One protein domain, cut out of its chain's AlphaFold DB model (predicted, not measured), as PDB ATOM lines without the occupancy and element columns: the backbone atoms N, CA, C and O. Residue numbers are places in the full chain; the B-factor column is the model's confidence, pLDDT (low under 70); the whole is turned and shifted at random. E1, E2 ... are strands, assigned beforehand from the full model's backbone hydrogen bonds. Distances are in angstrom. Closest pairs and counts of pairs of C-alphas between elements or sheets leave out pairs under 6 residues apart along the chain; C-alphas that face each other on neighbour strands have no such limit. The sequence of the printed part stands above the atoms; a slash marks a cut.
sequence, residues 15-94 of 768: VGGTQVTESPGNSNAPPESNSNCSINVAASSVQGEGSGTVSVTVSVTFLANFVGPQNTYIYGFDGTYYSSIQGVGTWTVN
ATOM      1  N   VAL A  15     -96.478 154.418  31.489       39.09
ATOM      2  CA  VAL A  15     -97.076 154.928  32.733       39.09
ATOM      3  C   VAL A  15     -97.732 156.269  32.418       39.09
ATOM      4  O   VAL A  15     -97.064 157.227  32.043       39.09
ATOM      5  N   GLY A  16     -99.062 156.335  32.524       37.41
ATOM      6  CA  GLY A  16     -99.814 157.584  32.344       37.41
ATOM      7  C   GLY A  16     -99.835 158.155  30.918       37.41
ATOM      8  O   GLY A  16    -100.057 159.348  30.760       37.41
ATOM      9  N   GLY A  17     -99.608 157.334  29.887       42.56
ATOM     10  CA  GLY A  17     -99.614 157.782  28.485       42.56
ATOM     11  C   GLY A  17     -98.288 158.371  27.992       42.56
ATOM     12  O   GLY A  17     -98.198 158.757  26.829       42.56
ATOM     13  N   THR A  18     -97.251 158.374  28.831       41.78
ATOM     14  CA  THR A  18     -95.888 158.768  28.456       41.78
ATOM     15  C   THR A  18     -95.018 157.520  28.310       41.78
ATOM     16  O   THR A  18     -95.061 156.621  29.153       41.78
ATOM     17  N   GLN A  19     -94.246 157.448  27.223       50.09
ATOM     18  CA  GLN A  19     -93.298 156.364  26.963       50.09
ATOM     19  C   GLN A  19     -92.149 156.431  27.982       50.09
ATOM     20  O   GLN A  19     -91.448 157.440  28.037       50.09
ATOM     21  N   VAL A  20     -91.949 155.377  28.779       48.34
ATOM     22  CA  VAL A  20     -90.732 155.221  29.587       48.34
ATOM     23  C   VAL A  20     -89.738 154.422  28.747       48.34
ATOM     24  O   VAL A  20     -89.987 153.265  28.416       48.34
ATOM     25  N   THR A  21     -88.652 155.059  28.321       54.25
ATOM     26  CA  THR A  21     -87.623 154.417  27.495       54.25
ATOM     27  C   THR A  21     -86.681 153.609  28.387       54.25
ATOM     28  O   THR A  21     -85.992 154.187  29.229       54.25
ATOM     29  N   GLU A  22     -86.613 152.289  28.194       62.09
ATOM     30  CA  GLU A  22     -85.520 151.476  28.739       62.09
ATOM     31  C   GLU A  22     -84.190 152.000  28.179       62.09
ATOM     32  O   GLU A  22     -84.019 152.151  26.966       62.09
ATOM     33  N   SER A  23     -83.269 152.366  29.069       66.25
ATOM     34  CA  SER A  23     -82.008 153.002  28.680       66.25
ATOM     35  C   SER A  23     -80.914 151.951  28.456       66.25
ATOM     36  O   SER A  23     -80.777 151.048  29.286       66.25
ATOM     37  N   PRO A  24     -80.101 152.062  27.385       69.88
ATOM     38  CA  PRO A  24     -78.915 151.225  27.207       69.88
ATOM     39  C   PRO A  24     -78.040 151.238  28.470       69.88
ATOM     40  O   PRO A  24     -77.776 152.305  29.025       69.88
ATOM     41  N   GLY A  25     -77.619 150.062  28.934       69.00
ATOM     42  CA  GLY A  25     -76.838 149.899  30.164       69.00
ATOM     43  C   GLY A  25     -77.671 149.648  31.428       69.00
ATOM     44  O   GLY A  25     -77.097 149.443  32.497       69.00
ATOM     45  N   ASN A  26     -79.008 149.621  31.341       75.69
ATOM     46  CA  ASN A  26     -79.859 149.206  32.458       75.69
ATOM     47  C   ASN A  26     -79.728 147.691  32.694       75.69
ATOM     48  O   ASN A  26     -80.247 146.887  31.922       75.69
ATOM     49  N   SER A  27     -79.077 147.294  33.790       71.06
ATOM     50  CA  SER A  27     -78.882 145.884  34.150       71.06
ATOM     51  C   SER A  27     -80.174 145.136  34.497       71.06
ATOM     52  O   SER A  27     -80.155 143.912  34.574       71.06
ATOM     53  N   ASN A  28     -81.278 145.853  34.725       67.25
ATOM     54  CA  ASN A  28     -82.580 145.277  35.061       67.25
ATOM     55  C   ASN A  28     -83.538 145.216  33.858       67.25
ATOM     56  O   ASN A  28     -84.651 144.710  34.005       67.25
ATOM     57  N   ALA A  29     -83.136 145.734  32.692       63.75
ATOM     58  CA  ALA A  29     -83.978 145.740  31.503       63.75
ATOM     59  C   ALA A  29     -84.023 144.341  30.858       63.75
ATOM     60  O   ALA A  29     -82.964 143.752  30.604       63.75
ATOM     61  N   PRO A  30     -85.217 143.792  30.563       65.19
ATOM     62  CA  PRO A  30     -85.323 142.553  29.806       65.19
ATOM     63  C   PRO A  30     -84.799 142.748  28.369       65.19
ATOM     64  O   PRO A  30     -84.837 143.858  27.837       65.19
ATOM     65  N   PRO A  31     -84.298 141.686  27.713       71.38
ATOM     66  CA  PRO A  31     -83.887 141.771  26.320       71.38
ATOM     67  C   PRO A  31     -85.086 142.034  25.399       71.38
ATOM     68  O   PRO A  31     -86.112 141.358  25.476       71.38
ATOM     69  N   GLU A  32     -84.920 142.977  24.475       77.12
ATOM     70  CA  GLU A  32     -85.920 143.324  23.462       77.12
ATOM     71  C   GLU A  32     -85.781 142.367  22.278       77.12
ATOM     72  O   GLU A  32     -84.698 142.254  21.706       77.12
ATOM     73  N   SER A  33     -86.840 141.657  21.888       78.31
ATOM     74  CA  SER A  33     -86.722 140.589  20.885       78.31
ATOM     75  C   SER A  33     -87.888 140.510  19.906       78.31
ATOM     76  O   SER A  33     -88.998 140.974  20.170       78.31
ATOM     77  N   ASN A  34     -87.615 139.925  18.743       81.38
ATOM     78  CA  ASN A  34     -88.603 139.492  17.760       81.38
ATOM     79  C   ASN A  34     -88.212 138.103  17.213       81.38
ATOM     80  O   ASN A  34     -87.286 137.476  17.727       81.38
ATOM     81  N   SER A  35     -88.897 137.606  16.180       82.19
ATOM     82  CA  SER A  35     -88.622 136.274  15.617       82.19
ATOM     83  C   SER A  35     -87.267 136.136  14.913       82.19
ATOM     84  O   SER A  35     -86.900 135.026  14.544       82.19
ATOM     85  N   ASN A  36     -86.520 137.227  14.719       83.50
ATOM     86  CA  ASN A  36     -85.276 137.261  13.949       83.50
ATOM     87  C   ASN A  36     -84.049 137.652  14.788       83.50
ATOM     88  O   ASN A  36     -82.932 137.228  14.486       83.50
ATOM     89  N   CYS A  37     -84.220 138.465  15.831       81.38
ATOM     90  CA  CYS A  37     -83.124 138.918  16.680       81.38
ATOM     91  C   CYS A  37     -83.564 139.272  18.104       81.38
ATOM     92  O   CYS A  37     -84.736 139.531  18.380       81.38
ATOM     93  N   SER A  38     -82.589 139.324  19.009       84.50
ATOM     94  CA  SER A  38     -82.723 139.910  20.340       84.50
ATOM     95  C   SER A  38     -81.634 140.949  20.597       84.50
ATOM     96  O   SER A  38     -80.507 140.834  20.112       84.50
ATOM     97  N   ILE A  39     -81.979 141.982  21.358       85.06
ATOM     98  CA  ILE A  39     -81.080 143.043  21.800       85.06
ATOM     99  C   ILE A  39     -80.869 142.893  23.300       85.06
ATOM    100  O   ILE A  39     -81.821 142.919  24.082       85.06
ATOM    101  N   ASN A  40     -79.609 142.779  23.712       82.38
ATOM    102  CA  ASN A  40     -79.241 142.851  25.118       82.38
ATOM    103  C   ASN A  40     -79.122 144.328  25.526       82.38
ATOM    104  O   ASN A  40     -78.137 144.998  25.207       82.38
ATOM    105  N   VAL A  41     -80.144 144.837  26.220       79.00
ATOM    106  CA  VAL A  41     -80.223 146.243  26.651       79.00
ATOM    107  C   VAL A  41     -79.123 146.578  27.665       79.00
ATOM    108  O   VAL A  41     -78.496 147.631  27.553       79.00
ATOM    109  N   ALA A  42     -78.816 145.661  28.588       78.81
ATOM    110  CA  ALA A  42     -77.776 145.835  29.603       78.81
ATOM    111  C   ALA A  42     -76.357 145.912  29.011       78.81
ATOM    112  O   ALA A  42     -75.509 146.630  29.532       78.81
ATOM    113  N   ALA A  43     -76.098 145.193  27.916       81.12
ATOM    114  CA  ALA A  43     -74.813 145.198  27.213       81.12
ATOM    115  C   ALA A  43     -74.724 146.251  26.092       81.12
ATOM    116  O   ALA A  43     -73.690 146.369  25.434       81.12
ATOM    117  N   SER A  44     -75.806 146.990  25.843       84.75
ATOM    118  CA  SER A  44     -75.834 148.097  24.886       84.75
ATOM    119  C   SER A  44     -75.468 149.406  25.585       84.75
ATOM    120  O   SER A  44     -75.676 149.559  26.785       84.75
ATOM    121  N   SER A  45     -74.936 150.376  24.850       84.56
ATOM    122  CA  SER A  45     -74.511 151.657  25.416       84.56
ATOM    123  C   SER A  45     -74.734 152.816  24.453       84.56
ATOM    124  O   SER A  45     -74.826 152.650  23.236       84.56
ATOM    125  N   VAL A  46     -74.818 154.016  25.018       81.38
ATOM    126  CA  VAL A  46     -74.855 155.273  24.274       81.38
ATOM    127  C   VAL A  46     -73.829 156.226  24.875       81.38
ATOM    128  O   VAL A  46     -73.716 156.339  26.094       81.38
ATOM    129  N   GLN A  47     -73.072 156.907  24.021       81.31
ATOM    130  CA  GLN A  47     -72.171 157.988  24.407       81.31
ATOM    131  C   GLN A  47     -72.507 159.245  23.610       81.31
ATOM    132  O   GLN A  47     -72.669 159.203  22.390       81.31
ATOM    133  N   GLY A  48     -72.585 160.373  24.312       67.12
ATOM    134  CA  GLY A  48     -72.719 161.694  23.715       67.12
ATOM    135  C   GLY A  48     -71.730 162.645  24.370       67.12
ATOM    136  O   GLY A  48     -71.927 163.038  25.516       67.12
ATOM    137  N   GLU A  49     -70.679 163.026  23.650       50.88
ATOM    138  CA  GLU A  49     -69.757 164.070  24.098       50.88
ATOM    139  C   GLU A  49     -69.921 165.320  23.230       50.88
ATOM    140  O   GLU A  49     -69.523 165.335  22.066       50.88
ATOM    141  N   GLY A  50     -70.535 166.359  23.813       55.88
ATOM    142  CA  GLY A  50     -70.263 167.796  23.616       55.88
ATOM    143  C   GLY A  50     -70.205 168.422  22.212       55.88
ATOM    144  O   GLY A  50     -69.968 169.622  22.122       55.88
ATOM    145  N   SER A  51     -70.403 167.678  21.123       56.59
ATOM    146  CA  SER A  51     -70.023 168.106  19.765       56.59
ATOM    147  C   SER A  51     -71.057 167.775  18.680       56.59
ATOM    148  O   SER A  51     -70.752 167.817  17.492       56.59
ATOM    149  N   GLY A  52     -72.300 167.463  19.062       68.25
ATOM    150  CA  GLY A  52     -73.372 167.154  18.105       68.25
ATOM    151  C   GLY A  52     -73.299 165.749  17.492       68.25
ATOM    152  O   GLY A  52     -74.033 165.466  16.551       68.25
ATOM    153  N   THR A  53     -72.453 164.861  18.028       73.44
ATOM    154  CA  THR A  53     -72.364 163.449  17.621       73.44
ATOM    155  C   THR A  53     -72.845 162.532  18.745       73.44
ATOM    156  O   THR A  53     -72.454 162.703  19.901       73.44
ATOM    157  N   VAL A  54     -73.670 161.542  18.398       75.25
ATOM    158  CA  VAL A  54     -74.140 160.481  19.300       75.25
ATOM    159  C   VAL A  54     -73.629 159.145  18.774       75.25
ATOM    160  O   VAL A  54     -73.889 158.797  17.624       75.25
ATOM    161  N   SER A  55     -72.913 158.400  19.615       79.12
ATOM    162  CA  SER A  55     -72.456 157.041  19.307       79.12
ATOM    163  C   SER A  55     -73.304 156.031  20.066       79.12
ATOM    164  O   SER A  55     -73.469 156.144  21.281       79.12
ATOM    165  N   VAL A  56     -73.832 155.033  19.358       79.50
ATOM    166  CA  VAL A  56     -74.655 153.963  19.935       79.50
ATOM    167  C   VAL A  56     -73.980 152.624  19.669       79.50
ATOM    168  O   VAL A  56     -73.672 152.303  18.523       79.50
ATOM    169  N   THR A  57     -73.781 151.836  20.721       83.12
ATOM    170  CA  THR A  57     -73.358 150.436  20.624       83.12
ATOM    171  C   THR A  57     -74.541 149.554  20.988       83.12
ATOM    172  O   THR A  57     -75.065 149.650  22.096       83.12
ATOM    173  N   VAL A  58     -74.965 148.688  20.068       82.81
ATOM    174  CA  VAL A  58     -76.094 147.773  20.286       82.81
ATOM    175  C   VAL A  58     -75.585 146.338  20.311       82.81
ATOM    176  O   VAL A  58     -74.969 145.875  19.352       82.81
ATOM    177  N   SER A  59     -75.858 145.624  21.401       84.56
ATOM    178  CA  SER A  59     -75.551 144.198  21.525       84.56
ATOM    179  C   SER A  59     -76.689 143.376  20.918       84.56
ATOM    180  O   SER A  59     -77.746 143.226  21.531       84.56
ATOM    181  N   VAL A  60     -76.489 142.881  19.693       84.06
ATOM    182  CA  VAL A  60     -77.501 142.143  18.916       84.06
ATOM    183  C   VAL A  60     -77.137 140.662  18.830       84.06
ATOM    184  O   VAL A  60     -76.009 140.313  18.490       84.06
ATOM    185  N   THR A  61     -78.107 139.787  19.085       81.25
ATOM    186  CA  THR A  61     -78.033 138.347  18.806       81.25
ATOM    187  C   THR A  61     -79.044 137.996  17.719       81.25
ATOM    188  O   THR A  61     -80.227 138.291  17.867       81.25
ATOM    189  N   PHE A  62     -78.607 137.358  16.634       81.06
ATOM    190  CA  PHE A  62     -79.513 136.847  15.600       81.06
ATOM    191  C   PHE A  62     -79.970 135.425  15.902       81.06
ATOM    192  O   PHE A  62     -79.204 134.612  16.422       81.06
ATOM    193  N   LEU A  63     -81.229 135.138  15.577       73.12
ATOM    194  CA  LEU A  63     -81.844 133.827  15.749       73.12
ATOM    195  C   LEU A  63     -81.620 132.953  14.506       73.12
ATOM    196  O   LEU A  63     -81.302 133.447  13.426       73.12
ATOM    197  N   ALA A  64     -81.767 131.634  14.667       66.00
ATOM    198  CA  ALA A  64     -81.341 130.622  13.691       66.00
ATOM    199  C   ALA A  64     -81.974 130.751  12.288       66.00
ATOM    200  O   ALA A  64     -81.428 130.245  11.312       66.00
ATOM    201  N   ASN A  65     -83.116 131.427  12.176       68.81
ATOM    202  CA  ASN A  65     -83.840 131.696  10.933       68.81
ATOM    203  C   ASN A  65     -83.385 132.977  10.206       68.81
ATOM    204  O   ASN A  65     -83.773 133.179   9.057       68.81
ATOM    205  N   PHE A  66     -82.567 133.830  10.830       80.06
ATOM    206  CA  PHE A  66     -82.136 135.114  10.270       80.06
ATOM    207  C   PHE A  66     -80.726 135.034   9.663       80.06
ATOM    208  O   PHE A  66     -79.799 135.704  10.109       80.06
ATOM    209  N   VAL A  67     -80.556 134.184   8.649       74.88
ATOM    210  CA  VAL A  67     -79.261 133.882   8.007       74.88
ATOM    211  C   VAL A  67     -79.058 134.638   6.690       74.88
ATOM    212  O   VAL A  67     -80.017 135.036   6.032       74.88
ATOM    213  N   GLY A  68     -77.802 134.788   6.268       79.75
ATOM    214  CA  GLY A  68     -77.416 135.396   4.993       79.75
ATOM    215  C   GLY A  68     -76.869 136.824   5.112       79.75
ATOM    216  O   GLY A  68     -76.692 137.343   6.218       79.75
ATOM    217  N   PRO A  69     -76.529 137.457   3.975       81.69
ATOM    218  CA  PRO A  69     -76.050 138.833   3.945       81.69
ATOM    219  C   PRO A  69     -77.173 139.799   4.331       81.69
ATOM    220  O   PRO A  69     -78.219 139.836   3.690       81.69
ATOM    221  N   GLN A  70     -76.925 140.602   5.360       85.44
ATOM    222  CA  GLN A  70     -77.820 141.634   5.861       85.44
ATOM    223  C   GLN A  70     -77.210 143.017   5.671       85.44
ATOM    224  O   GLN A  70     -75.998 143.208   5.782       85.44
ATOM    225  N   ASN A  71     -78.076 143.994   5.428       85.38
ATOM    226  CA  ASN A  71     -77.711 145.401   5.398       85.38
ATOM    227  C   ASN A  71     -78.138 146.062   6.709       85.38
ATOM    228  O   ASN A  71     -79.264 145.879   7.174       85.38
ATOM    229  N   THR A  72     -77.251 146.868   7.274       85.56
ATOM    230  CA  THR A  72     -77.532 147.680   8.454       85.56
ATOM    231  C   THR A  72     -77.958 149.065   8.005       85.56
ATOM    232  O   THR A  72     -77.227 149.736   7.274       85.56
ATOM    233  N   TYR A  73     -79.118 149.508   8.481       85.19
ATOM    234  CA  TYR A  73     -79.654 150.832   8.202       85.19
ATOM    235  C   TYR A  73     -79.852 151.624   9.492       85.19
ATOM    236  O   TYR A  73     -80.263 151.065  10.508       85.19
ATOM    237  N   ILE A  74     -79.596 152.929   9.442       83.31
ATOM    238  CA  ILE A  74     -79.808 153.849  10.563       83.31
ATOM    239  C   ILE A  74     -80.511 155.120  10.085       83.31
ATOM    240  O   ILE A  74     -80.335 155.555   8.947       83.31
ATOM    241  N   TYR A  75     -81.301 155.723  10.966       81.44
ATOM    242  CA  TYR A  75     -81.803 157.085  10.824       81.44
ATOM    243  C   TYR A  75     -81.795 157.758  12.201       81.44
ATOM    244  O   TYR A  75     -81.908 157.083  13.225       81.44
ATOM    245  N   GLY A  76     -81.633 159.078  12.226       79.56
ATOM    246  CA  GLY A  76     -81.675 159.887  13.443       79.56
ATOM    247  C   GLY A  76     -82.938 160.740  13.511       79.56
ATOM    248  O   GLY A  76     -83.525 161.067  12.481       79.56
ATOM    249  N   PHE A  77     -83.339 161.116  14.725       79.50
ATOM    250  CA  PHE A  77     -84.391 162.096  14.992       79.50
ATOM    251  C   PHE A  77     -83.846 163.141  15.961       79.50
ATOM    252  O   PHE A  77     -83.386 162.780  17.043       79.50
ATOM    253  N   ASP A  78     -83.885 164.416  15.584       76.94
ATOM    254  CA  ASP A  78     -83.346 165.514  16.403       76.94
ATOM    255  C   ASP A  78     -84.383 166.136  17.362       76.94
ATOM    256  O   ASP A  78     -84.099 167.124  18.038       76.94
ATOM    257  N   GLY A  79     -85.592 165.568  17.422       73.12
ATOM    258  CA  GLY A  79     -86.734 166.125  18.151       73.12
ATOM    259  C   GLY A  79     -87.731 166.877  17.265       73.12
ATOM    260  O   GLY A  79     -88.863 167.093  17.692       73.12
ATOM    261  N   THR A  80     -87.354 167.228  16.031       84.00
ATOM    262  CA  THR A  80     -88.208 167.945  15.064       84.00
ATOM    263  C   THR A  80     -88.241 167.262  13.695       84.00
ATOM    264  O   THR A  80     -89.306 167.154  13.088       84.00
ATOM    265  N   TYR A  81     -87.104 166.758  13.212       80.88
ATOM    266  CA  TYR A  81     -86.949 166.164  11.888       80.88
ATOM    267  C   TYR A  81     -86.252 164.804  11.953       80.88
ATOM    268  O   TYR A  81     -85.343 164.574  12.753       80.88
ATOM    269  N   TYR A  82     -86.678 163.897  11.073       83.44
ATOM    270  CA  TYR A  82     -85.993 162.633  10.824       83.44
ATOM    271  C   TYR A  82     -84.978 162.801   9.697       83.44
ATOM    272  O   TYR A  82     -85.269 163.440   8.682       83.44
ATOM    273  N   SER A  83     -83.808 162.178   9.834       84.50
ATOM    274  CA  SER A  83     -82.924 161.975   8.689       84.50
ATOM    275  C   SER A  83     -83.536 160.965   7.714       84.50
ATOM    276  O   SER A  83     -84.414 160.174   8.064       84.50
ATOM    277  N   SER A  84     -83.017 160.928   6.487       88.69
ATOM    278  CA  SER A  84     -83.242 159.773   5.619       88.69
ATOM    279  C   SER A  84     -82.613 158.515   6.232       88.69
ATOM    280  O   SER A  84     -81.623 158.594   6.966       88.69
ATOM    281  N   ILE A  85     -83.201 157.354   5.931       85.88
ATOM    282  CA  ILE A  85     -82.617 156.055   6.272       85.88
ATOM    283  C   ILE A  85     -81.358 155.864   5.428       85.88
ATOM    284  O   ILE A  85     -81.413 155.960   4.202       85.88
ATOM    285  N   GLN A  86     -80.235 155.580   6.081       87.75
ATOM    286  CA  GLN A  86     -78.946 155.369   5.427       87.75
ATOM    287  C   GLN A  86     -78.412 153.971   5.712       87.75
ATOM    288  O   GLN A  86     -78.440 153.513   6.853       87.75
ATOM    289  N   GLY A  87     -77.922 153.295   4.672       88.62
ATOM    290  CA  GLY A  87     -77.192 152.039   4.817       88.62
ATOM    291  C   GLY A  87     -75.780 152.321   5.320       88.62
ATOM    292  O   GLY A  87     -75.024 153.011   4.644       88.62
ATOM    293  N   VAL A  88     -75.436 151.810   6.500       86.81
ATOM    294  CA  VAL A  88     -74.168 152.111   7.197       86.81
ATOM    295  C   VAL A  88     -73.230 150.916   7.308       86.81
ATOM    296  O   VAL A  88     -72.108 151.053   7.784       86.81
ATOM    297  N   GLY A  89     -73.655 149.743   6.846       85.00
ATOM    298  CA  GLY A  89     -72.794 148.572   6.798       85.00
ATOM    299  C   GLY A  89     -73.512 147.338   6.282       85.00
ATOM    300  O   GLY A  89     -74.730 147.325   6.118       85.00
ATOM    301  N   THR A  90     -72.731 146.293   6.046       83.00
ATOM    302  CA  THR A  90     -73.217 144.958   5.700       83.00
ATOM    303  C   THR A  90     -72.703 143.963   6.728       83.00
ATOM    304  O   THR A  90     -71.535 144.032   7.111       83.00
ATOM    305  N   TRP A  91     -73.532 143.009   7.131       76.31
ATOM    306  CA  TRP A  91     -73.153 141.923   8.028       76.31
ATOM    307  C   TRP A  91     -73.688 140.604   7.472       76.31
ATOM    308  O   TRP A  91     -74.868 140.494   7.177       76.31
ATOM    309  N   THR A  92     -72.832 139.596   7.299       79.44
ATOM    310  CA  THR A  92     -73.290 138.247   6.934       79.44
ATOM    311  C   THR A  92     -73.550 137.431   8.191       79.44
ATOM    312  O   THR A  92     -72.633 137.203   8.981       79.44
ATOM    313  N   VAL A  93     -74.792 136.982   8.361       70.75
ATOM    314  CA  VAL A  93     -75.165 136.033   9.409       70.75
ATOM    315  C   VAL A  93     -74.932 134.627   8.872       70.75
ATOM    316  O   VAL A  93     -75.652 134.159   7.990       70.75
ATOM    317  N   ASN A  94     -73.892 133.964   9.366       63.22
ATOM    318  CA  ASN A  94     -73.602 132.593   8.964       63.22
ATOM    319  C   ASN A  94     -74.652 131.639   9.557       63.22
ATOM    320  O   ASN A  94     -75.045 131.827  10.711       63.22
TER     321      ASN A  94
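AT A GLANCE: This is residues 15 to 94 of the 768 residues of an uncharacterized protein of Candidatus Sulfopaludibacter sp. SbA4 (UniProt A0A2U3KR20). Two strand hairpins, E2 with E3 and E4 with E5, make a loose, open frame: the chain turns from the end of E3 into E4, and the two hairpins come near each other only where E3 and E5 end, with an open gap between them elsewhere. Residues 15 to 21, which hold the short strand E1, stick out as a tail, and residues 77 to 82, in the long loop of the second hairpin, stick out as well. The printed part has 80 residues, with five named strands in the order E1, E2, E3, E4, E5 and no named helix. The class is all strand, though 39 of the 80 printed residues, under half, are in named strands, and each hairpin is an antiparallel sheet of two strands. The whole is loose, with a radius of gyration of the C-alphas of 14.9 A, and spans 37 by 30 by 25 A.

IN THESE COORDINATES: E1 is residues 18 to 20 and begins at C-alpha 18 at (-95.888, 158.768, 28.456). Residues 21 to 36 hold no named element. E2, residues 37 to 48, is the longest strand by residues and measures 26.0 A; its C-alpha 37 is at (-83.124, 138.918, 16.680). E3 is residues 54 to 62, 24.5 A. E4 is residues 68 to 74, 19.4 A. E5, residues 86 to 93, measures 20.1 A and ends at C-alpha 93 at (-75.165, 136.033, 9.409).

HOW THE PARTS SIT: E1 pairs with no named strand and is apart from E2, E3, E4 and E5. Residues 32 to 33 make a short antiparallel pairing with residues 38 to 39 of E2. E2 bends by 70 degrees at residue 42. E2 and E3 are a hairpin, antiparallel at 167 degrees; C-alphas 37 and 62 face each other at 4.3 A, and N 38 and O 61, at 2.8 A, and N 47 and O 55, at 2.9 A, are within hydrogen-bond range. E4 and E5 are a hairpin, antiparallel at 153 degrees; C-alphas 69 and 92 face each other at 4.1 A, and N 70 and O 91, at 2.7 A, and N 86 and O 74, at 2.9 A, are within hydrogen-bond range. E5 bends by 53 degrees at residue 89. E3 and E5 have 1 pair of C-alphas within 8 A, those of Phe 62 and Val 93 at 7.6 A. E4 is apart from E2 and from E3, and E2 is apart from E5.

THE WHOLE: The C-alphas of Gly 16 and Asn 94, the two farthest apart, are 43.1 A from each other. The printed part has no cut. The links E1 to E2 and E4 to E5 are long, and the links E2 to E3 and E3 to E4 are tight. The mean pLDDT of the printed part is 74.7; residues 15 to 25, 28 to 30, 48 to 52, 64 to 65 and 94 are under 70.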